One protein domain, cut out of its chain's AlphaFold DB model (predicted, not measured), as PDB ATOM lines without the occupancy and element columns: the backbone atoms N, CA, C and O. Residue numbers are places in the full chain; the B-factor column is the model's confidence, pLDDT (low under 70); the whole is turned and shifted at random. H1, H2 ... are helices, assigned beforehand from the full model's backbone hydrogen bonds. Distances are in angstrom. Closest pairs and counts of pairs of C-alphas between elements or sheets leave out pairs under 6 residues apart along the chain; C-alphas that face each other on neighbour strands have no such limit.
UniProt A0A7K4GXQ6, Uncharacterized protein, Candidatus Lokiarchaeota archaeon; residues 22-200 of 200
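This is residues 22 to 200 of the 200 residues of an uncharacterized protein of Candidatus Lokiarchaeota archaeon (UniProt A0A7K4GXQ6). One helix, H7, sits in the middle of a cluster of crossed helices, with H5 and H6 packed on one side of it and the shorter H8 and H9 on the other. The longest helix, H4, runs from this cluster to a second group at one end of the domain, where H2 and H3 cross its first part, while H1 and H10 touch no helix. The printed part has 179 residues with ten named helices, H1 to H10 in order, and no named strand; its class is all helix, and its helix packing is mostly crossed. The whole is compact, with a radius of gyration of the C-alphas of 16.4 A and spans of 49 by 40 by 34 A.

H1, residues 22 to 27, and H2, residues 29 to 40, meet only through their link. H3, residues 55 to 65, touches residues 32 to 37 of H2 alone at a steep tilt of 65 degrees, with the C-alphas of Val 33 and Ile 61 closest at 7.5 A. H4, residues 69 to 92, touches H2 at C-alphas 30 and 75, the closest, 6.2 A apart. H5, residues 102 to 116, only just touches H4, with 3 pairs of C-alphas within 8 A, the closest being Phe 79 and Met 116 at 6.7 A; the two form a helical hairpin. H6, residues 122 to 138, forms another hairpin with H5, at a shallow tilt of 25 degrees, opposite ways; the closest C-alphas, of Tyr 114 and Tyr 122, are 6.7 A apart. The hub is H7, residues 145 to 159: its closest C-alphas are 5.7 A from H5, at Val 145 and Val 106, and 5.7 A from H6, at Thr 156 and Ala 125. H8, residues 169 to 175, touches H7 at Arg 173 and Ala 150, their closest C-alphas, 6.2 A apart. H9, residues 180 to 189, touches H7 at a steep tilt of 66 degrees, with C-alphas 147 and 183 closest at 5.9 A. H10, residues 194 to 198, is close to but not clearly touching H7, with C-alphas 158 and 197 closest at 7.6 A. In all ten helices every O i to N i+4 pair is within hydrogen-bond range.

H1 begins at C-alpha 22, (166.424, 171.386, 143.838). H4 measures 34.5 A from first to last C-alpha, H6 24.5 A, H7 21.4 A and H5 20.5 A. H7 begins at C-alpha 145, (169.011, 150.212, 113.326), and H10 ends at C-alpha 198, (157.039, 170.912, 101.566).

The two C-alphas farthest apart, of Phe 22 and Phe 140, are 50.6 A apart. The printed part has no cut, and its one long link is H2 to H3, residues 41 to 54. The model's pLDDT is under 70 at residues 22 to 23 and 194 to 200.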
ATOM      1  N   PHE A  22     165.663 170.523 144.739       67.62
ATOM      2  CA  PHE A  22     166.424 171.386 143.838       67.62
ATOM      3  C   PHE A  22     166.860 170.657 142.556       67.62
ATOM      4  O   PHE A  22     166.695 171.180 141.453       67.62
ATOM      5  N   TYR A  23     167.354 169.421 142.660       68.88
ATOM      6  CA  TYR A  23     167.748 168.599 141.513       68.88
ATOM      7  C   TYR A  23     166.541 168.199 140.660       68.88
ATOM      8  O   TYR A  23     166.607 168.322 139.434       68.88
ATOM      9  N   ILE A  24     165.431 167.775 141.272       72.19
ATOM     10  CA  ILE A  24     164.184 167.454 140.558       72.19
ATOM     11  C   ILE A  24     163.635 168.706 139.869       72.19
ATOM     12  O   ILE A  24     163.300 168.659 138.682       72.19
ATOM     13  N   ALA A  25     163.627 169.847 140.561       75.50
ATOM     14  CA  ALA A  25     163.193 171.117 139.994       75.50
ATOM     15  C   ALA A  25     164.054 171.546 138.799       75.50
ATOM     16  O   ALA A  25     163.533 172.177 137.881       75.50
ATOM     17  N   GLN A  26     165.339 171.184 138.762       83.06
ATOM     18  CA  GLN A  26     166.195 171.444 137.606       83.06
ATOM     19  C   GLN A  26     165.927 170.504 136.428       83.06
ATOM     20  O   GLN A  26     166.066 170.929 135.281       83.06
ATOM     21  N   GLN A  27     165.536 169.248 136.669       85.50
ATOM     22  CA  GLN A  27     165.325 168.263 135.595       85.50
ATOM     23  C   GLN A  27     164.249 168.686 134.593       85.50
ATOM     24  O   GLN A  27     164.342 168.332 133.417       85.50
ATOM     25  N   LYS A  28     163.281 169.514 135.010       89.88
ATOM     26  CA  LYS A  28     162.277 170.094 134.103       89.88
ATOM     27  C   LYS A  28     162.891 170.948 132.987       89.88
ATOM     28  O   LYS A  28     162.288 171.090 131.929       89.88
ATOM     29  N   PHE A  29     164.094 171.492 133.191       93.69
ATOM     30  CA  PHE A  29     164.793 172.281 132.178       93.69
ATOM     31  C   PHE A  29     165.528 171.415 131.153       93.69
ATOM     32  O   PHE A  29     165.805 171.907 130.062       93.69
ATOM     33  N   LYS A  30     165.818 170.136 131.444       94.94
ATOM     34  CA  LYS A  30     166.551 169.257 130.519       94.94
ATOM     35  C   LYS A  30     165.882 169.176 129.137       94.94
ATOM     36  O   LYS A  30     166.585 169.408 128.152       94.94
ATOM     37  N   PRO A  31     164.566 168.891 129.017       94.94
ATOM     38  CA  PRO A  31     163.908 168.861 127.714       94.94
ATOM     39  C   PRO A  31     163.944 170.211 127.010       94.94
ATOM     40  O   PRO A  31     164.247 170.267 125.827       94.94
ATOM     41  N   ILE A  32     163.717 171.301 127.744       94.88
ATOM     42  CA  ILE A  32     163.665 172.657 127.186       94.88
ATOM     43  C   ILE A  32     165.032 173.046 126.602       94.88
ATOM     44  O   ILE A  32     165.127 173.453 125.445       94.88
ATOM     45  N   VAL A  33     166.100 172.856 127.382       96.94
ATOM     46  CA  VAL A  33     167.473 173.197 126.992       96.94
ATOM     47  C   VAL A  33     167.939 172.355 125.807       96.94
ATOM     48  O   VAL A  33     168.442 172.904 124.827       96.94
ATOM     49  N   LEU A  34     167.764 171.031 125.866       97.00
ATOM     50  CA  LEU A  34     168.238 170.146 124.801       97.00
ATOM     51  C   LEU A  34     167.406 170.296 123.525       97.00
ATOM     52  O   LEU A  34     167.972 170.290 122.435       97.00
ATOM     53  N   ASN A  35     166.093 170.496 123.630       95.69
ATOM     54  CA  ASN A  35     165.257 170.728 122.455       95.69
ATOM     55  C   ASN A  35     165.636 172.042 121.751       95.69
ATOM     56  O   ASN A  35     165.783 172.062 120.530       95.69
ATOM     57  N   TYR A  36     165.890 173.118 122.510       96.00
ATOM     58  CA  TYR A  36     166.390 174.372 121.942       96.00
ATOM     59  C   TYR A  36     167.745 174.183 121.250       96.00
ATOM     60  O   TYR A  36     167.909 174.606 120.104       96.00
ATOM     61  N   LEU A  37     168.689 173.504 121.915       96.56
ATOM     62  CA  LEU A  37     170.019 173.210 121.377       96.56
ATOM     63  C   LEU A  37     169.934 172.507 120.016       96.56
ATOM     64  O   LEU A  37     170.557 172.949 119.053       96.56
ATOM     65  N   PHE A  38     169.129 171.448 119.915       96.25
ATOM     66  CA  PHE A  38     169.009 170.653 118.690       96.25
ATOM     67  C   PHE A  38     168.399 171.410 117.505       96.25
ATOM     68  O   PHE A  38     168.666 171.041 116.357       96.25
ATOM     69  N   ARG A  39     167.597 172.444 117.775       95.50
ATOM     70  CA  ARG A  39     166.894 173.244 116.762       95.50
ATOM     71  C   ARG A  39     167.642 174.520 116.372       95.50
ATOM     72  O   ARG A  39     167.497 174.967 115.242       95.50
ATOM     73  N   ASN A  40     168.465 175.076 117.268       95.69
ATOM     74  CA  ASN A  40     169.065 176.406 117.085       95.69
ATOM     75  C   ASN A  40     170.596 176.417 117.000       95.69
ATOM     76  O   ASN A  40     171.164 177.410 116.554       95.69
ATOM     77  N   VAL A  41     171.284 175.353 117.425       94.75
ATOM     78  CA  VAL A  41     172.752 175.341 117.510       94.75
ATOM     79  C   VAL A  41     173.319 174.168 116.725       94.75
ATOM     80  O   VAL A  41     172.968 173.016 116.963       94.75
ATOM     81  N   ALA A  42     174.239 174.440 115.801       92.75
ATOM     82  CA  ALA A  42     174.947 173.388 115.078       92.75
ATOM     83  C   ALA A  42     175.927 172.661 116.015       92.75
ATOM     84  O   ALA A  42     176.916 173.239 116.473       92.75
ATOM     85  N   LEU A  43     175.673 171.382 116.288       91.12
ATOM     86  CA  LEU A  43     176.504 170.555 117.172       91.12
ATOM     87  C   LEU A  43     177.736 169.978 116.479       91.12
ATOM     88  O   LEU A  43     178.514 169.263 117.105       91.12
ATOM     89  N   ILE A  44     177.876 170.205 115.177       87.25
ATOM     90  CA  ILE A  44     178.763 169.425 114.325       87.25
ATOM     91  C   ILE A  44     179.583 170.353 113.441       87.25
ATOM     92  O   ILE A  44     179.058 171.330 112.903       87.25
ATOM     93  N   THR A  45     180.868 170.044 113.290       85.50
ATOM     94  CA  THR A  45     181.756 170.741 112.354       85.50
ATOM     95  C   THR A  45     181.520 170.278 110.914       85.50
ATOM     96  O   THR A  45     180.793 169.322 110.653       85.50
ATOM     97  N   LYS A  46     182.176 170.915 109.938       78.31
ATOM     98  CA  LYS A  46     182.110 170.464 108.536       78.31
ATOM     99  C   LYS A  46     182.621 169.023 108.355       78.31
ATOM    100  O   LYS A  46     182.209 168.354 107.420       78.31
ATOM    101  N   GLN A  47     183.473 168.547 109.266       77.81
ATOM    102  CA  GLN A  47     184.066 167.206 109.273       77.81
ATOM    103  C   GLN A  47     183.266 166.174 110.094       77.81
ATOM    104  O   GLN A  47     183.812 165.149 110.482       77.81
ATOM    105  N   GLU A  48     181.994 166.435 110.407       74.12
ATOM    106  CA  GLU A  48     181.123 165.528 111.184       74.12
ATOM    107  C   GLU A  48     181.577 165.224 112.638       74.12
ATOM    108  O   GLU A  48     181.055 164.321 113.307       74.12
ATOM    109  N   ASN A  49     182.487 166.041 113.178       82.81
ATOM    110  CA  ASN A  49     182.932 165.964 114.571       82.81
ATOM    111  C   ASN A  49     182.020 166.776 115.492       82.81
ATOM    112  O   ASN A  49     181.497 167.815 115.086       82.81
ATOM    113  N   ILE A  50     181.847 166.318 116.738       87.25
ATOM    114  CA  ILE A  50     181.108 167.077 117.756       87.25
ATOM    115  C   ILE A  50     181.889 168.360 118.040       87.25
ATOM    116  O   ILE A  50     183.073 168.322 118.365       87.25
ATOM    117  N   ARG A  51     181.220 169.498 117.868       90.00
ATOM    118  CA  ARG A  51     181.785 170.826 118.083       90.00
ATOM    119  C   ARG A  51     181.614 171.228 119.543       90.00
ATOM    120  O   ARG A  51     180.558 171.009 120.134       90.00
ATOM    121  N   GLU A  52     182.624 171.891 120.088       88.56
ATOM    122  CA  GLU A  52     182.497 172.578 121.368       88.56
ATOM    123  C   GLU A  52     181.478 173.728 121.274       88.56
ATOM    124  O   GLU A  52     181.475 174.514 120.323       88.56
ATOM    125  N   ILE A  53     180.608 173.837 122.277       92.94
ATOM    126  CA  ILE A  53     179.656 174.943 122.371       92.94
ATOM    127  C   ILE A  53     180.364 176.158 122.965       92.94
ATOM    128  O   ILE A  53     180.905 176.116 124.070       92.94
ATOM    129  N   SER A  54     180.341 177.276 122.247       93.50
ATOM    130  CA  SER A  54     181.040 178.483 122.675       93.50
ATOM    131  C   SER A  54     180.390 179.124 123.906       93.50
ATOM    132  O   SER A  54     179.178 179.044 124.140       93.50
ATOM    133  N   LYS A  55     181.179 179.887 124.676       93.69
ATOM    134  CA  LYS A  55     180.667 180.685 125.808       93.69
ATOM    135  C   LYS A  55     179.528 181.631 125.403       93.69
ATOM    136  O   LYS A  55     178.667 181.906 126.242       93.69
ATOM    137  N   ARG A  56     179.541 182.129 124.157       95.38
ATOM    138  CA  ARG A  56     178.499 182.999 123.586       95.38
ATOM    139  C   ARG A  56     177.197 182.233 123.374       95.38
ATOM    140  O   ARG A  56     176.160 182.708 123.819       95.38
ATOM    141  N   GLU A  57     177.262 181.033 122.805       95.81
ATOM    142  CA  GLU A  57     176.092 180.171 122.595       95.81
ATOM    143  C   GLU A  57     175.455 179.755 123.921       95.81
ATOM    144  O   GLU A  57     174.244 179.882 124.081       95.81
ATOM    145  N   TYR A  58     176.250 179.382 124.929       96.00
ATOM    146  CA  TYR A  58     175.721 179.135 126.277       96.00
ATOM    147  C   TYR A  58     174.980 180.345 126.855       96.00
ATOM    148  O   TYR A  58     173.907 180.197 127.442       96.00
ATOM    149  N   SER A  59     175.548 181.546 126.705       95.31
ATOM    150  CA  SER A  59     174.900 182.781 127.155       95.31
ATOM    151  C   SER A  59     173.617 183.072 126.371       95.31
ATOM    152  O   SER A  59     172.646 183.528 126.964       95.31
ATOM    153  N   GLN A  60     173.597 182.803 125.065       97.00
ATOM    154  CA  GLN A  60     172.418 182.990 124.221       97.00
ATOM    155  C   GLN A  60     171.288 182.045 124.636       97.00
ATOM    156  O   GLN A  60     170.199 182.521 124.931       97.00
ATOM    157  N   ILE A  61     171.561 180.742 124.759       96.88
ATOM    158  CA  ILE A  61     170.573 179.744 125.201       96.88
ATOM    159  C   ILE A  61     170.004 180.125 126.575       96.88
ATOM    160  O   ILE A  61     168.793 180.096 126.781       96.88
ATOM    161  N   SER A  62     170.878 180.521 127.505       96.81
ATOM    162  CA  SER A  62     170.488 180.958 128.849       96.81
ATOM    163  C   SER A  62     169.532 182.150 128.818       96.81
ATOM    164  O   SER A  62     168.497 182.110 129.483       96.81
ATOM    165  N   LYS A  63     169.839 183.177 128.014       97.12
ATOM    166  CA  LYS A  63     168.986 184.362 127.852       97.12
ATOM    167  C   LYS A  63     167.661 184.028 127.171       97.12
ATOM    168  O   LYS A  63     166.623 184.456 127.653       97.12
ATOM    169  N   THR A  64     167.683 183.262 126.081       96.81
ATOM    170  CA  THR A  64     166.474 182.945 125.306       96.81
ATOM    171  C   THR A  64     165.487 182.085 126.087       96.81
ATOM    172  O   THR A  64     164.284 182.273 125.958       96.81
ATOM    173  N   LEU A  65     165.977 181.149 126.901       95.62
ATOM    174  CA  LEU A  65     165.121 180.251 127.677       95.62
ATOM    175  C   LEU A  65     164.807 180.767 129.086       95.62
ATOM    176  O   LEU A  65     164.077 180.100 129.815       95.62
ATOM    177  N   SER A  66     165.389 181.897 129.497       95.62
ATOM    178  CA  SER A  66     165.350 182.374 130.887       95.62
ATOM    179  C   SER A  66     165.801 181.300 131.891       95.62
ATOM    180  O   SER A  66     165.253 181.168 132.985       95.62
ATOM    181  N   VAL A  67     166.811 180.506 131.514       94.19
ATOM    182  CA  VAL A  67     167.390 179.442 132.351       94.19
ATOM    183  C   VAL A  67     168.792 179.863 132.788       94.19
ATOM    184  O   VAL A  67     169.588 180.264 131.934       94.19
ATOM    185  N   PRO A  68     169.157 179.734 134.078       94.25
ATOM    186  CA  PRO A  68     170.502 180.042 134.551       94.25
ATOM    187  C   PRO A  68     171.596 179.345 133.736       94.25
ATOM    188  O   PRO A  68     171.543 178.135 133.500       94.25
ATOM    189  N   LYS A  69     172.630 180.098 133.345       93.62
ATOM    190  CA  LYS A  69     173.720 179.601 132.489       93.62
ATOM    191  C   LYS A  69     174.387 178.337 133.035       93.62
ATOM    192  O   LYS A  69     174.685 177.440 132.255       93.62
ATOM    193  N   ALA A  70     174.562 178.236 134.352       92.31
ATOM    194  CA  ALA A  70     175.123 177.048 134.995       92.31
ATOM    195  C   ALA A  70     174.266 175.787 134.760       92.31
ATOM    196  O   ALA A  70     174.801 174.712 134.502       92.31
ATOM    197  N   ILE A  71     172.934 175.922 134.774       93.44
ATOM    198  CA  ILE A  71     171.999 174.822 134.495       93.44
ATOM    199  C   ILE A  71     172.067 174.434 133.015       93.44
ATOM    200  O   ILE A  71     172.128 173.248 132.688       93.44
ATOM    201  N   VAL A  72     172.109 175.424 132.119       96.12
ATOM    202  CA  VAL A  72     172.285 175.189 130.678       96.12
ATOM    203  C   VAL A  72     173.590 174.432 130.411       96.12
ATOM    204  O   VAL A  72     173.577 173.405 129.735       96.12
ATOM    205  N   GLN A  73     174.704 174.902 130.980       95.50
ATOM    206  CA  GLN A  73     176.014 174.261 130.858       95.50
ATOM    207  C   GLN A  73     175.985 172.828 131.377       95.50
ATOM    208  O   GLN A  73     176.354 171.920 130.639       95.50
ATOM    209  N   LYS A  74     175.454 172.604 132.582       94.31
ATOM    210  CA  LYS A  74     175.299 171.269 133.174       94.31
ATOM    211  C   LYS A  74     174.602 170.287 132.231       94.31
ATOM    212  O   LYS A  74     175.116 169.194 132.008       94.31
ATOM    213  N   PHE A  75     173.443 170.650 131.674       96.00
ATOM    214  CA  PHE A  75     172.686 169.727 130.822       96.00
ATOM    215  C   PHE A  75     173.345 169.474 129.472       96.00
ATOM    216  O   PHE A  75     173.351 168.334 129.012       96.00
ATOM    217  N   ILE A  76     173.902 170.510 128.845       96.38
ATOM    218  CA  ILE A  76     174.556 170.373 127.542       96.38
ATOM    219  C   ILE A  76     175.860 169.589 127.681       96.38
ATOM    220  O   ILE A  76     176.057 168.646 126.923       96.38
ATOM    221  N   SER A  77     176.722 169.917 128.647       94.50
ATOM    222  CA  SER A  77     177.994 169.208 128.842       94.50
ATOM    223  C   SER A  77     177.760 167.730 129.130       94.50
ATOM    224  O   SER A  77     178.321 166.880 128.441       94.50
ATOM    225  N   LYS A  78     176.828 167.412 130.041       94.81
ATOM    226  CA  LYS A  78     176.473 166.020 130.331       94.81
ATOM    227  C   LYS A  78     175.935 165.287 129.098       94.81
ATOM    228  O   LYS A  78     176.292 164.140 128.855       94.81
ATOM    229  N   PHE A  79     175.091 165.946 128.305       95.81
ATOM    230  CA  PHE A  79     174.589 165.377 127.055       95.81
ATOM    231  C   PHE A  79     175.716 165.088 126.051       95.81
ATOM    232  O   PHE A  79     175.711 164.026 125.434       95.81
ATOM    233  N   LEU A  80     176.671 166.006 125.879       94.44
ATOM    234  CA  LEU A  80     177.783 165.834 124.942       94.44
ATOM    235  C   LEU A  80     178.707 164.682 125.361       94.44
ATOM    236  O   LEU A  80     179.103 163.887 124.509       94.44
ATOM    237  N   GLU A  81     178.986 164.549 126.658       93.56
ATOM    238  CA  GLU A  81     179.709 163.400 127.219       93.56
ATOM    239  C   GLU A  81     178.970 162.084 126.943       93.56
ATOM    240  O   GLU A  81     179.549 161.147 126.388       93.56
ATOM    241  N   ASP A  82     177.673 162.024 127.266       94.81
ATOM    242  CA  ASP A  82     176.842 160.835 127.043       94.81
ATOM    243  C   ASP A  82     176.769 160.463 125.555       94.81
ATOM    244  O   ASP A  82     176.815 159.281 125.203       94.81
ATOM    245  N   LEU A  83     176.694 161.461 124.672       94.50
ATOM    246  CA  LEU A  83     176.700 161.261 123.229       94.50
ATOM    247  C   LEU A  83     178.039 160.692 122.751       94.50
ATOM    248  O   LEU A  83     178.042 159.752 121.957       94.50
ATOM    249  N   GLN A  84     179.168 161.222 123.223       92.31
ATOM    250  CA  GLN A  84     180.488 160.711 122.853       92.31
ATOM    251  C   GLN A  84     180.666 159.256 123.306       92.31
ATOM    252  O   GLN A  84     181.084 158.410 122.510       92.31
ATOM    253  N   LEU A  85     180.286 158.941 124.548       93.94
ATOM    254  CA  LEU A  85     180.316 157.573 125.072       93.94
ATOM    255  C   LEU A  85     179.425 156.637 124.254       93.94
ATOM    256  O   LEU A  85     179.839 155.533 123.899       93.94
ATOM    257  N   PHE A  86     178.221 157.084 123.904       94.44
ATOM    258  CA  PHE A  86     177.295 156.299 123.099       94.44
ATOM    259  C   PHE A  86     177.809 156.050 121.675       94.44
ATOM    260  O   PHE A  86     177.695 154.931 121.174       94.44
ATOM    261  N   ARG A  87     178.424 157.052 121.035       91.81
ATOM    262  CA  ARG A  87     179.064 156.891 119.720       91.81
ATOM    263  C   ARG A  87     180.196 155.870 119.782       91.81
ATOM    264  O   ARG A  87     180.219 154.953 118.968       91.81
ATOM    265  N   ASN A  88     181.082 155.987 120.770       93.19
ATOM    266  CA  ASN A  88     182.182 155.040 120.969       93.19
ATOM    267  C   ASN A  88     181.657 153.619 121.223       93.19
ATOM    268  O   ASN A  88     182.168 152.657 120.656       93.19
ATOM    269  N   PHE A  89     180.586 153.483 122.009       95.25
ATOM    270  CA  PHE A  89     179.919 152.203 122.221       95.25
ATOM    271  C   PHE A  89     179.416 151.590 120.906       95.25
ATOM    272  O   PHE A  89     179.698 150.425 120.646       95.25
ATOM    273  N   LEU A  90     178.717 152.350 120.059       93.62
ATOM    274  CA  LEU A  90     178.225 151.839 118.774       93.62
ATOM    275  C   LEU A  90     179.355 151.475 117.802       93.62
ATOM    276  O   LEU A  90     179.221 150.499 117.067       93.62
ATOM    277  N   LEU A  91     180.454 152.236 117.805       90.81
ATOM    278  CA  LEU A  91     181.641 151.936 116.998       90.81
ATOM    279  C   LEU A  91     182.293 150.615 117.419       90.81
ATOM    280  O   LEU A  91     182.654 149.814 116.562       90.81
ATOM    281  N   ASN A  92     182.382 150.370 118.725       93.75
ATOM    282  CA  ASN A  92     182.987 149.158 119.278       93.75
ATOM    283  C   ASN A  92     182.056 147.933 119.234       93.75
ATOM    284  O   ASN A  92     182.512 146.826 119.486       93.75
ATOM    285  N   ASN A  93     180.766 148.124 118.935       92.00
ATOM    286  CA  ASN A  93     179.745 147.070 118.935       92.00
ATOM    287  C   ASN A  93     178.897 147.118 117.639       92.00
ATOM    288  O   ASN A  93     177.679 147.357 117.679       92.00
ATOM    289  N   PRO A  94     179.515 146.959 116.451       89.44
ATOM    290  CA  PRO A  94     178.847 147.141 115.159       89.44
ATOM    291  C   PRO A  94     177.735 146.116 114.885       89.44
ATOM    292  O   PRO A  94     176.821 146.381 114.095       89.44
ATOM    293  N   GLU A  95     177.757 144.957 115.536       89.19
ATOM    294  CA  GLU A  95     176.718 143.927 115.460       89.19
ATOM    295  C   GLU A  95     175.355 144.432 115.942       89.19
ATOM    296  O   GLU A  95     174.313 143.994 115.453       89.19
ATOM    297  N   ILE A  96     175.341 145.434 116.824       87.06
ATOM    298  CA  ILE A  96     174.118 146.104 117.269       87.06
ATOM    299  C   ILE A  96     173.407 146.778 116.091       87.06
ATOM    300  O   ILE A  96     172.177 146.733 116.006       87.06
ATOM    301  N   LEU A  97     174.171 147.372 115.171       86.06
ATOM    302  CA  LEU A  97     173.650 148.104 114.014       86.06
ATOM    303  C   LEU A  97     173.060 147.170 112.951       86.06
ATOM    304  O   LEU A  97     172.171 147.584 112.204       86.06
ATOM    305  N   LYS A  98     173.554 145.925 112.899       84.62
ATOM    306  CA  LYS A  98     173.180 144.876 111.936       84.62
ATOM    307  C   LYS A  98     172.409 143.713 112.579       84.62
ATOM    308  O   LYS A  98     172.339 142.633 111.999       84.62
ATOM    309  N   SER A  99     171.851 143.921 113.771       85.81
ATOM    310  CA  SER A  99     171.098 142.902 114.510       85.81
ATOM    311  C   SER A  99     170.019 142.251 113.638       85.81
ATOM    312  O   SER A  99     169.343 142.945 112.885       85.81
ATOM    313  N   LYS A 100     169.815 140.934 113.776       83.88
ATOM    314  CA  LYS A 100     168.694 140.224 113.129       83.88
ATOM    315  C   LYS A 100     167.341 140.674 113.693       83.88
ATOM    316  O   LYS A 100     166.385 140.842 112.952       83.88
ATOM    317  N   ASP A 101     167.289 140.944 114.997       88.94
ATOM    318  CA  ASP A 101     166.117 141.513 115.672       88.94
ATOM    319  C   ASP A 101     166.200 143.048 115.656       88.94
ATOM    320  O   ASP A 101     166.561 143.692 116.648       88.94
ATOM    321  N   GLN A 102     165.987 143.648 114.481       88.69
ATOM    322  CA  GLN A 102     166.085 145.103 114.317       88.69
ATOM    323  C   GLN A 102     164.964 145.832 115.052       88.69
ATOM    324  O   GLN A 102     165.215 146.868 115.658       88.69
ATOM    325  N   GLU A 103     163.752 145.278 115.068       89.88
ATOM    326  CA  GLU A 103     162.592 145.903 115.706       89.88
ATOM    327  C   GLU A 103     162.818 146.125 117.204       89.88
ATOM    328  O   GLU A 103     162.652 147.243 117.715       89.88
ATOM    329  N   ARG A 104     163.245 145.082 117.924       92.69
ATOM    330  CA  ARG A 104     163.527 145.203 119.356       92.69
ATOM    331  C   ARG A 104     164.643 146.207 119.608       92.69
ATOM    332  O   ARG A 104     164.544 147.005 120.543       92.69
ATOM    333  N   LYS A 105     165.695 146.201 118.783       94.62
ATOM    334  CA  LYS A 105     166.816 147.145 118.915       94.62
ATOM    335  C   LYS A 105     166.365 148.580 118.660       94.62
ATOM    336  O   LYS A 105     166.687 149.440 119.478       94.62
ATOM    337  N   VAL A 106     165.568 148.834 117.623       95.50
ATOM    338  CA  VAL A 106     164.979 150.154 117.347       95.50
ATOM    339  C   VAL A 106     164.216 150.654 118.570       95.50
ATOM    340  O   VAL A 106     164.486 151.756 119.034       95.50
ATOM    341  N   ARG A 107     163.344 149.834 119.170       94.56
ATOM    342  CA  ARG A 107     162.603 150.215 120.386       94.56
ATOM    343  C   ARG A 107     163.514 150.547 121.568       94.56
ATOM    344  O   ARG A 107     163.311 151.566 122.227       94.56
ATOM    345  N   ILE A 108     164.503 149.695 121.845       95.50
ATOM    346  CA  ILE A 108     165.440 149.887 122.963       95.50
ATOM    347  C   ILE A 108     166.222 151.188 122.781       95.50
ATOM    348  O   ILE A 108     166.290 152.002 123.702       95.50
ATOM    349  N   TYR A 109     166.808 151.402 121.603       96.44
ATOM    350  CA  TYR A 109     167.644 152.575 121.363       96.44
ATOM    351  C   TYR A 109     166.835 153.854 121.196       96.44
ATOM    352  O   TYR A 109     167.290 154.895 121.655       96.44
ATOM    353  N   LEU A 110     165.614 153.787 120.662       96.75
ATOM    354  CA  LEU A 110     164.703 154.928 120.655       96.75
ATOM    355  C   LEU A 110     164.403 155.394 122.088       96.75
ATOM    356  O   LEU A 110     164.454 156.590 122.370       96.75
ATOM    357  N   HIS A 111     164.167 154.457 123.014       96.62
ATOM    358  CA  HIS A 111     163.988 154.782 124.431       96.62
ATOM    359  C   HIS A 111     165.258 155.368 125.063       96.62
ATOM    360  O   HIS A 111     165.191 156.400 125.733       96.62
ATOM    361  N   LYS A 112     166.421 154.742 124.834       96.12
ATOM    362  CA  LYS A 112     167.711 155.229 125.358       96.12
ATOM    363  C   LYS A 112     168.021 156.645 124.872       96.12
ATOM    364  O   LYS A 112     168.390 157.493 125.679       96.12
ATOM    365  N   LEU A 113     167.817 156.914 123.585       96.88
ATOM    366  CA  LEU A 113     168.015 158.238 123.000       96.88
ATOM    367  C   LEU A 113     167.034 159.256 123.581       96.88
ATOM    368  O   LEU A 113     167.465 160.326 123.992       96.88
ATOM    369  N   TYR A 114     165.752 158.916 123.727       96.81
ATOM    370  CA  TYR A 114     164.790 159.818 124.367       96.81
ATOM    371  C   TYR A 114     165.187 160.172 125.813       96.81
ATOM    372  O   TYR A 114     165.092 161.324 126.232       96.81
ATOM    373  N   ARG A 115     165.693 159.199 126.583       94.88
ATOM    374  CA  ARG A 115     166.211 159.436 127.943       94.88
ATOM    375  C   ARG A 115     167.461 160.320 127.944       94.88
ATOM    376  O   ARG A 115     167.623 161.138 128.855       94.88
ATOM    377  N   MET A 116     168.324 160.168 126.941       95.12
ATOM    378  CA  MET A 116     169.527 160.982 126.757       95.12
ATOM    379  C   MET A 116     169.161 162.431 126.415       95.12
ATOM    380  O   MET A 116     169.540 163.336 127.159       95.12
ATOM    381  N   ALA A 117     168.353 162.638 125.372       95.62
ATOM    382  CA  ALA A 117     167.878 163.939 124.915       95.62
ATOM    383  C   ALA A 117     166.392 163.863 124.497       95.62
ATOM    384  O   ALA A 117     166.081 163.387 123.400       95.62
ATOM    385  N   PRO A 118     165.457 164.340 125.342       94.62
ATOM    386  CA  PRO A 118     164.026 164.298 125.047       94.62
ATOM    387  C   PRO A 118     163.629 165.452 124.112       94.62
ATOM    388  O   PRO A 118     163.048 166.446 124.538       94.62
ATOM    389  N   ILE A 119     164.002 165.327 122.835       94.88
ATOM    390  CA  ILE A 119     163.829 166.357 121.785       94.88
ATOM    391  C   ILE A 119     162.695 166.048 120.793       94.88
ATOM    392  O   ILE A 119     162.452 166.814 119.864       94.88
ATOM    393  N   PHE A 120     162.033 164.904 120.956       94.69
ATOM    394  CA  PHE A 120     160.954 164.419 120.096       94.69
ATOM    395  C   PHE A 120     159.874 163.742 120.943       94.69
ATOM    396  O   PHE A 120     160.170 163.227 122.020       94.69
ATOM    397  N   ASP A 121     158.638 163.689 120.447       94.62
ATOM    398  CA  ASP A 121     157.559 162.958 121.116       94.62
ATOM    399  C   ASP A 121     157.829 161.446 121.067       94.62
ATOM    400  O   ASP A 121     157.769 160.809 120.011       94.62
ATOM    401  N   TYR A 122     158.135 160.856 122.223       95.50
ATOM    402  CA  TYR A 122     158.446 159.433 122.323       95.50
ATOM    403  C   TYR A 122     157.260 158.529 121.982       95.50
ATOM    404  O   TYR A 122     157.453 157.479 121.363       95.50
ATOM    405  N   LYS A 123     156.039 158.907 122.378       94.75
ATOM    406  CA  LYS A 123     154.841 158.104 122.116       94.75
ATOM    407  C   LYS A 123     154.603 158.039 120.611       94.75
ATOM    408  O   LYS A 123     154.544 156.944 120.050       94.75
ATOM    409  N   ARG A 124     154.613 159.196 119.954       94.44
ATOM    410  CA  ARG A 124     154.459 159.293 118.502       94.44
ATOM    411  C   ARG A 124     155.604 158.623 117.747       94.44
ATOM    412  O   ARG A 124     155.377 157.942 116.753       94.44
ATOM    413  N   ALA A 125     156.835 158.744 118.239       96.50
ATOM    414  CA  ALA A 125     157.978 158.062 117.641       96.50
ATOM    415  C   ALA A 125     157.836 156.534 117.672       96.50
ATOM    416  O   ALA A 125     158.227 155.869 116.716       96.50
ATOM    417  N   ARG A 126     157.245 155.954 118.724       96.06
ATOM    418  CA  ARG A 126     156.966 154.509 118.768       96.06
ATOM    419  C   ARG A 126     155.916 154.084 117.747       96.06
ATOM    420  O   ARG A 126     156.083 153.040 117.122       96.06
ATOM    421  N   GLU A 127     154.862 154.874 117.579       95.06
ATOM    422  CA  GLU A 127     153.828 154.627 116.566       95.06
ATOM    423  C   GLU A 127     154.437 154.697 115.157       95.06
ATOM    424  O   GLU A 127     154.331 153.749 114.375       95.06
ATOM    425  N   ASN A 128     155.201 155.760 114.883       94.44
ATOM    426  CA  ASN A 128     155.929 155.947 113.628       94.44
ATOM    427  C   ASN A 128     156.946 154.828 113.360       94.44
ATOM    428  O   ASN A 128     157.136 154.449 112.207       94.44
ATOM    429  N   ALA A 129     157.571 154.258 114.396       95.50
ATOM    430  CA  ALA A 129     158.466 153.111 114.250       95.50
ATOM    431  C   ALA A 129     157.736 151.874 113.706       95.50
ATOM    432  O   ALA A 129     158.248 151.205 112.808       95.50
ATOM    433  N   GLY A 130     156.526 151.595 114.202       93.44
ATOM    434  CA  GLY A 130     155.701 150.491 113.709       93.44
ATOM    435  C   GLY A 130     155.253 150.694 112.259       93.44
ATOM    436  O   GLY A 130     155.289 149.756 111.463       93.44
ATOM    437  N   ILE A 131     154.885 151.926 111.894       92.38
ATOM    438  CA  ILE A 131     154.512 152.283 110.516       92.38
ATOM    439  C   ILE A 131     155.717 152.153 109.579       92.38
ATOM    440  O   ILE A 131     155.611 151.536 108.517       92.38
ATOM    441  N   LEU A 132     156.873 152.693 109.979       93.38
ATOM    442  CA  LEU A 132     158.098 152.614 109.189       93.38
ATOM    443  C   LEU A 132     158.494 151.160 108.946       93.38
ATOM    444  O   LEU A 132     158.802 150.817 107.810       93.38
ATOM    445  N   LYS A 133     158.426 150.301 109.971       92.75
ATOM    446  CA  LYS A 133     158.715 148.869 109.842       92.75
ATOM    447  C   LYS A 133     157.886 148.231 108.725       92.75
ATOM    448  O   LYS A 133     158.464 147.709 107.782       92.75
ATOM    449  N   LYS A 134     156.555 148.367 108.775       93.25
ATOM    450  CA  LYS A 134     155.651 147.812 107.748       93.25
ATOM    451  C   LYS A 134     156.008 148.294 106.338       93.25
ATOM    452  O   LYS A 134     155.910 147.542 105.374       93.25
ATOM    453  N   LYS A 135     156.432 149.554 106.209       93.44
ATOM    454  CA  LYS A 135     156.861 150.118 104.925       93.44
ATOM    455  C   LYS A 135     158.198 149.538 104.453       93.44
ATOM    456  O   LYS A 135     158.348 149.255 103.273       93.44
ATOM    457  N   LEU A 136     159.156 149.356 105.358       92.69
ATOM    458  CA  LEU A 136     160.457 148.745 105.068       92.69
ATOM    459  C   LEU A 136     160.328 147.261 104.693       92.69
ATOM    460  O   LEU A 136     160.979 146.830 103.740       92.69
ATOM    461  N   ASP A 137     159.439 146.530 105.376       91.94
ATOM    462  CA  ASP A 137     159.040 145.154 105.053       91.94
ATOM    463  C   ASP A 137     158.567 145.060 103.597       91.94
ATOM    464  O   ASP A 137     159.101 144.284 102.807       91.94
ATOM    465  N   HIS A 138     157.614 145.916 103.217       93.06
ATOM    466  CA  HIS A 138     157.047 145.934 101.869       93.06
ATOM    467  C   HIS A 138     158.073 146.297 100.782       93.06
ATOM    468  O   HIS A 138     157.995 145.815  99.657       93.06
ATOM    469  N   LEU A 139     159.055 147.137 101.117       92.50
ATOM    470  CA  LEU A 139     160.124 147.556 100.207       92.50
ATOM    471  C   LEU A 139     161.308 146.577 100.155       92.50
ATOM    472  O   LEU A 139     162.289 146.871  99.465       92.50
ATOM    473  N   PHE A 140     161.266 145.473 100.914       91.31
ATOM    474  CA  PHE A 140     162.381 144.532 101.091       91.31
ATOM    475  C   PHE A 140     163.708 145.245 101.401       91.31
ATOM    476  O   PHE A 140     164.777 144.910 100.885       91.31
ATOM    477  N   PHE A 141     163.643 146.290 102.228       91.25
ATOM    478  CA  PHE A 141     164.765 147.184 102.472       91.25
ATOM    479  C   PHE A 141     164.922 147.470 103.960       91.25
ATOM    480  O   PHE A 141     164.077 148.116 104.562       91.25
ATOM    481  N   TRP A 142     166.062 147.071 104.522       90.31
ATOM    482  CA  TRP A 142     166.354 147.218 105.945       90.31
ATOM    483  C   TRP A 142     167.614 148.058 106.178       90.31
ATOM    484  O   TRP A 142     168.730 147.535 106.122       90.31
ATOM    485  N   PRO A 143     167.472 149.375 106.418       93.31
ATOM    486  CA  PRO A 143     168.567 150.209 106.891       93.31
ATOM    487  C   PRO A 143     169.104 149.713 108.232       93.31
ATOM    488  O   PRO A 143     168.410 149.033 108.982       93.31
ATOM    489  N   GLN A 144     170.308 150.146 108.594       94.69
ATOM    490  CA  GLN A 144     170.833 149.913 109.939       94.69
ATOM    491  C   GLN A 144     169.891 150.480 111.010       94.69
ATOM    492  O   GLN A 144     169.230 151.499 110.791       94.69
ATOM    493  N   VAL A 145     169.886 149.852 112.191       95.25
ATOM    494  CA  VAL A 145     169.011 150.212 113.326       95.25
ATOM    495  C   VAL A 145     169.017 151.718 113.591       95.25
ATOM    496  O   VAL A 145     167.974 152.357 113.693       95.25
ATOM    497  N   MET A 146     170.203 152.313 113.647       96.38
ATOM    498  CA  MET A 146     170.364 153.727 113.957       96.38
ATOM    499  C   MET A 146     169.894 154.663 112.832       96.38
ATOM    500  O   MET A 146     169.373 155.746 113.102       96.38
ATOM    501  N   THR A 147     169.991 154.227 111.573       96.44
ATOM    502  CA  THR A 147     169.398 154.938 110.432       96.44
ATOM    503  C   THR A 147     167.877 154.928 110.505       96.44
ATOM    504  O   THR A 147     167.257 155.962 110.260       96.44
ATOM    505  N   GLN A 148     167.268 153.803 110.890       96.31
ATOM    506  CA  GLN A 148     165.820 153.739 111.103       96.31
ATOM    507  C   GLN A 148     165.388 154.705 112.204       96.31
ATOM    508  O   GLN A 148     164.455 155.474 112.000       96.31
ATOM    509  N   ILE A 149     166.102 154.737 113.335       97.31
ATOM    510  CA  ILE A 149     165.789 155.654 114.440       97.31
ATOM    511  C   ILE A 149     165.904 157.120 114.009       97.31
ATOM    512  O   ILE A 149     164.999 157.903 114.296       97.31
ATOM    513  N   ALA A 150     166.955 157.486 113.271       97.31
ATOM    514  CA  ALA A 150     167.095 158.834 112.722       97.31
ATOM    515  C   ALA A 150     165.887 159.221 111.852       97.31
ATOM    516  O   ALA A 150     165.351 160.318 111.984       97.31
ATOM    517  N   VAL A 151     165.426 158.314 110.984       96.94
ATOM    518  CA  VAL A 151     164.256 158.552 110.125       96.94
ATOM    519  C   VAL A 151     162.960 158.621 110.933       96.94
ATOM    520  O   VAL A 151     162.133 159.485 110.659       96.94
ATOM    521  N   ILE A 152     162.793 157.788 111.961       97.00
ATOM    522  CA  ILE A 152     161.634 157.836 112.867       97.00
ATOM    523  C   ILE A 152     161.544 159.199 113.548       97.00
ATOM    524  O   ILE A 152     160.495 159.836 113.505       97.00
ATOM    525  N   ILE A 153     162.639 159.662 114.157       97.12
ATOM    526  CA  ILE A 153     162.671 160.959 114.844       97.12
ATOM    527  C   ILE A 153     162.409 162.092 113.849       97.12
ATOM    528  O   ILE A 153     161.654 163.007 114.156       97.12
ATOM    529  N   PHE A 154     162.965 162.000 112.641       96.00
ATOM    530  CA  PHE A 154     162.728 162.970 111.578       96.00
ATOM    531  C   PHE A 154     161.249 163.060 111.167       96.00
ATOM    532  O   PHE A 154     160.709 164.158 111.071       96.00
ATOM    533  N   ILE A 155     160.581 161.919 110.960       93.69
ATOM    534  CA  ILE A 155     159.139 161.872 110.663       93.69
ATOM    535  C   ILE A 155     158.348 162.482 111.820       93.69
ATOM    536  O   ILE A 155     157.477 163.322 111.601       93.69
ATOM    537  N   THR A 156     158.662 162.077 113.052       94.69
ATOM    538  CA  THR A 156     158.001 162.590 114.255       94.69
ATOM    539  C   THR A 156     158.121 164.105 114.358       94.69
ATOM    540  O   THR A 156     157.129 164.762 114.657       94.69
ATOM    541  N   ASP A 157     159.300 164.655 114.071       93.69
ATOM    542  CA  ASP A 157     159.567 166.090 114.132       93.69
ATOM    543  C   ASP A 157     158.868 166.884 113.020       93.69
ATOM    544  O   ASP A 157     158.336 167.969 113.256       93.69
ATOM    545  N   ILE A 158     158.817 166.347 111.797       90.25
ATOM    546  CA  ILE A 158     158.096 166.994 110.691       90.25
ATOM    547  C   ILE A 158     156.612 167.086 110.998       90.25
ATOM    548  O   ILE A 158     156.023 168.152 110.835       90.25
ATOM    549  N   LEU A 159     156.028 165.992 111.478       87.06
ATOM    550  CA  LEU A 159     154.600 165.937 111.742       87.06
ATOM    551  C   LEU A 159     154.202 166.644 113.047       87.06
ATOM    552  O   LEU A 159     153.006 166.769 113.331       87.06
ATOM    553  N   ASP A 160     155.167 167.052 113.872       86.62
ATOM    554  CA  ASP A 160     154.912 167.841 115.071       86.62
ATOM    555  C   ASP A 160     154.529 169.280 114.700       86.62
ATOM    556  O   ASP A 160     155.333 170.038 114.145       86.62
ATOM    557  N   LYS A 161     153.279 169.634 115.016       82.12
ATOM    558  CA  LYS A 161     152.695 170.962 114.791       82.12
ATOM    559  C   LYS A 161     153.024 171.943 115.918       82.12
ATOM    560  O   LYS A 161     152.869 173.143 115.731       82.12
ATOM    561  N   ASN A 162     153.480 171.448 117.070       80.75
ATOM    562  CA  ASN A 162     153.769 172.283 118.236       80.75
ATOM    563  C   ASN A 162     155.161 172.928 118.161       80.75
ATOM    564  O   ASN A 162     155.432 173.911 118.848       80.75
ATOM    565  N   SER A 163     156.051 172.380 117.333       77.31
ATOM    566  CA  SER A 163     157.415 172.875 117.167       77.31
ATOM    567  C   SER A 163     157.501 173.886 116.020       77.31
ATOM    568  O   SER A 163     157.324 173.532 114.856       77.31
ATOM    569  N   THR A 164     157.832 175.142 116.341       78.81
ATOM    570  CA  THR A 164     157.966 176.247 115.366       78.81
ATOM    571  C   THR A 164     159.184 176.111 114.452       78.81
ATOM    572  O   THR A 164     159.164 176.538 113.303       78.81
ATOM    573  N   GLN A 165     160.252 175.497 114.951       88.44
ATOM    574  CA  GLN A 165     161.466 175.193 114.201       88.44
ATOM    575  C   GLN A 165     161.655 173.690 114.157       88.44
ATOM    576  O   GLN A 165     161.326 173.024 115.131       88.44
ATOM    577  N   LYS A 166     162.227 173.154 113.079       92.25
ATOM    578  CA  LYS A 166     162.557 171.726 112.958       92.25
ATOM    579  C   LYS A 166     163.939 171.419 113.536       92.25
ATOM    580  O   LYS A 166     164.796 172.298 113.626       92.25
ATOM    581  N   ILE A 167     164.165 170.168 113.927       95.25
ATOM    582  CA  ILE A 167     165.480 169.700 114.370       95.25
ATOM    583  C   ILE A 167     166.467 169.851 113.212       95.25
ATOM    584  O   ILE A 167     166.199 169.440 112.077       95.25
ATOM    585  N   ILE A 168     167.648 170.397 113.503       94.50
ATOM    586  CA  ILE A 168     168.719 170.497 112.515       94.50
ATOM    587  C   ILE A 168     169.118 169.073 112.099       94.50
ATOM    588  O   ILE A 168     169.532 168.255 112.922       94.50
ATOM    589  N   GLN A 169     169.014 168.763 110.803       93.50
ATOM    590  CA  GLN A 169     169.202 167.392 110.307       93.50
ATOM    591  C   GLN A 169     170.598 166.838 110.602       93.50
ATOM    592  O   GLN A 169     170.729 165.651 110.885       93.50
ATOM    593  N   SER A 170     171.644 167.672 110.564       93.56
ATOM    594  CA  SER A 170     172.989 167.238 110.950       93.56
ATOM    595  C   SER A 170     173.017 166.797 112.413       93.56
ATOM    596  O   SER A 170     173.459 165.682 112.686       93.56
ATOM    597  N   ASN A 171     172.464 167.598 113.334       95.19
ATOM    598  CA  ASN A 171     172.374 167.260 114.759       95.19
ATOM    599  C   ASN A 171     171.685 165.911 114.973       95.19
ATOM    600  O   ASN A 171     172.208 165.060 115.691       95.19
ATOM    601  N   LEU A 172     170.548 165.694 114.308       95.56
ATOM    602  CA  LEU A 172     169.817 164.431 114.374       95.56
ATOM    603  C   LEU A 172     170.658 163.249 113.879       95.56
ATOM    604  O   LEU A 172     170.729 162.211 114.535       95.56
ATOM    605  N   ARG A 173     171.317 163.407 112.729       94.38
ATOM    606  CA  ARG A 173     172.170 162.366 112.151       94.38
ATOM    607  C   ARG A 173     173.302 161.974 113.094       94.38
ATOM    608  O   ARG A 173     173.481 160.783 113.340       94.38
ATOM    609  N   THR A 174     174.009 162.938 113.675       92.50
ATOM    610  CA  THR A 174     175.100 162.655 114.621       92.50
ATOM    611  C   THR A 174     174.596 162.065 115.926       92.50
ATOM    612  O   THR A 174     175.193 161.117 116.432       92.50
ATOM    613  N   PHE A 175     173.477 162.566 116.448       94.81
ATOM    614  CA  PHE A 175     172.830 162.005 117.633       94.81
ATOM    615  C   PHE A 175     172.496 160.523 117.447       94.81
ATOM    616  O   PHE A 175     172.713 159.700 118.334       94.81
ATOM    617  N   CYS A 176     172.051 160.167 116.246       94.75
ATOM    618  CA  CYS A 176     171.792 158.792 115.869       94.75
ATOM    619  C   CYS A 176     172.997 158.086 115.232       94.75
ATOM    620  O   CYS A 176     172.795 157.018 114.690       94.75
ATOM    621  N   SER A 177     174.230 158.604 115.247       91.56
ATOM    622  CA  SER A 177     175.386 157.947 114.588       91.56
ATOM    623  C   SER A 177     175.101 157.459 113.151       91.56
ATOM    624  O   SER A 177     175.459 156.348 112.766       91.56
ATOM    625  N   CYS A 178     174.396 158.272 112.365       92.31
ATOM    626  CA  CYS A 178     173.919 157.939 111.027       92.31
ATOM    627  C   CYS A 178     174.579 158.843 109.976       92.31
ATOM    628  O   CYS A 178     174.574 160.068 110.108       92.31
ATOM    629  N   SER A 179     175.108 158.258 108.898       91.81
ATOM    630  CA  SER A 179     175.710 159.038 107.810       91.81
ATOM    631  C   SER A 179     174.658 159.803 107.000       91.81
ATOM    632  O   SER A 179     173.497 159.391 106.900       91.81
ATOM    633  N   ALA A 180     175.071 160.910 106.373       92.44
ATOM    634  CA  ALA A 180     174.208 161.681 105.473       92.44
ATOM    635  C   ALA A 180     173.618 160.794 104.373       92.44
ATOM    636  O   ALA A 180     172.404 160.773 104.166       92.44
ATOM    637  N   TYR A 181     174.469 159.998 103.724       94.25
ATOM    638  CA  TYR A 181     174.060 159.099 102.652       94.25
ATOM    639  C   TYR A 181     172.996 158.093 103.108       94.25
ATOM    640  O   TYR A 181     171.941 157.993 102.482       94.25
ATOM    641  N   ALA A 182     173.231 157.378 104.215       94.44
ATOM    642  CA  ALA A 182     172.293 156.368 104.705       94.44
ATOM    643  C   ALA A 182     170.938 156.988 105.076       94.44
ATOM    644  O   ALA A 182     169.886 156.427 104.749       94.44
ATOM    645  N   PHE A 183     170.964 158.168 105.701       95.25
ATOM    646  CA  PHE A 183     169.768 158.923 106.054       95.25
ATOM    647  C   PHE A 183     168.962 159.345 104.818       95.25
ATOM    648  O   PHE A 183     167.780 159.014 104.719       95.25
ATOM    649  N   HIS A 184     169.592 160.017 103.850       93.81
ATOM    650  CA  HIS A 184     168.912 160.496 102.643       93.81
ATOM    651  C   HIS A 184     168.425 159.348 101.754       93.81
ATOM    652  O   HIS A 184     167.278 159.367 101.311       93.81
ATOM    653  N   ARG A 185     169.239 158.301 101.564       94.12
ATOM    654  CA  ARG A 185     168.836 157.096 100.822       94.12
ATOM    655  C   ARG A 185     167.593 156.458 101.435       94.12
ATOM    656  O   ARG A 185     166.667 156.108 100.709       94.12
ATOM    657  N   THR A 186     167.572 156.313 102.760       94.38
ATOM    658  CA  THR A 186     166.434 155.706 103.461       94.38
ATOM    659  C   THR A 186     165.190 156.565 103.313       94.38
ATOM    660  O   THR A 186     164.158 156.042 102.907       94.38
ATOM    661  N   ARG A 187     165.297 157.877 103.561       93.12
ATOM    662  CA  ARG A 187     164.188 158.825 103.389       93.12
ATOM    663  C   ARG A 187     163.583 158.776 101.993       93.12
ATOM    664  O   ARG A 187     162.368 158.662 101.875       93.12
ATOM    665  N   ASN A 188     164.419 158.814 100.959       90.75
ATOM    666  CA  ASN A 188     163.957 158.779  99.575       90.75
ATOM    667  C   ASN A 188     163.236 157.464  99.267       90.75
ATOM    668  O   ASN A 188     162.140 157.488  98.717       90.75
ATOM    669  N   LYS A 189     163.790 156.322  99.701       90.38
ATOM    670  CA  LYS A 189     163.146 155.012  99.525       90.38
ATOM    671  C   LYS A 189     161.778 154.918 100.195       90.38
ATOM    672  O   LYS A 189     160.881 154.288  99.651       90.38
ATOM    673  N   VAL A 190     161.601 155.547 101.356       89.31
ATOM    674  CA  VAL A 190     160.305 155.565 102.052       89.31
ATOM    675  C   VAL A 190     159.397 156.721 101.614       89.31
ATOM    676  O   VAL A 190     158.367 156.945 102.248       89.31
ATOM    677  N   GLY A 191     159.731 157.442 100.540       85.44
ATOM    678  CA  GLY A 191     158.899 158.507  99.971       85.44
ATOM    679  C   GLY A 191     158.890 159.818 100.765       85.44
ATOM    680  O   GLY A 191     157.976 160.614 100.609       85.44
ATOM    681  N   LEU A 192     159.887 160.060 101.620       82.31
ATOM    682  CA  LEU A 192     160.047 161.304 102.391       82.31
ATOM    683  C   LEU A 192     160.972 162.294 101.666       82.31
ATOM    684  O   LEU A 192     162.002 162.730 102.209       82.31
ATOM    685  N   THR A 193     160.623 162.600 100.417       72.75
ATOM    686  CA  THR A 193     161.352 163.547  99.564       72.75
ATOM    687  C   THR A 193     161.106 164.989 100.005       72.75
ATOM    688  O   THR A 193     160.149 165.293 100.716       72.75
ATOM    689  N   SER A 194     161.990 165.901  99.596       66.62
ATOM    690  CA  SER A 194     161.867 167.327  99.921       66.62
ATOM    691  C   SER A 194     160.553 167.941  99.427       66.62
ATOM    692  O   SER A 194     160.043 168.851 100.067       66.62
ATOM    693  N   GLU A 195     160.000 167.446  98.320       60.25
ATOM    694  CA  GLU A 195     158.720 167.896  97.760       60.25
ATOM    695  C   GLU A 195     157.540 167.470  98.631       60.25
ATOM    696  O   GLU A 195     156.746 168.315  99.033       60.25
ATOM    697  N   TYR A 196     157.487 166.194  99.023       62.59
ATOM    698  CA  TYR A 196     156.459 165.688  99.933       62.59
ATOM    699  C   TYR A 196     156.475 166.433 101.275       62.59
ATOM    700  O   TYR A 196     155.436 166.810 101.802       62.59
ATOM    701  N   ILE A 197     157.663 166.725 101.804       63.00
ATOM    702  CA  ILE A 197     157.804 167.446 103.075       63.00
ATOM    703  C   ILE A 197     157.360 168.905 102.962       63.00
ATOM    704  O   ILE A 197     156.835 169.437 103.928       63.00
ATOM    705  N   LYS A 198     157.553 169.553 101.806       59.88
ATOM    706  CA  LYS A 198     157.039 170.912 101.566       59.88
ATOM    707  C   LYS A 198     155.511 170.955 101.452       59.88
ATOM    708  O   LYS A 198     154.942 172.023 101.637       59.88
ATOM    709  N   SER A 199     154.874 169.831 101.117       53.44
ATOM    710  CA  SER A 199     153.412 169.712 101.020       53.44
ATOM    711  C   SER A 199     152.709 169.338 102.334       53.44
ATOM    712  O   SER A 199     151.481 169.346 102.371       53.44
ATOM    713  N   LEU A 200     153.471 168.985 103.378       54.41
ATOM    714  CA  LEU A 200     152.980 168.650 104.722       54.41
ATOM    715  C   LEU A 200     152.956 169.879 105.634       54.41
ATOM    716  O   LEU A 200     152.015 169.953 106.458       54.41
TER     717      LEU A 200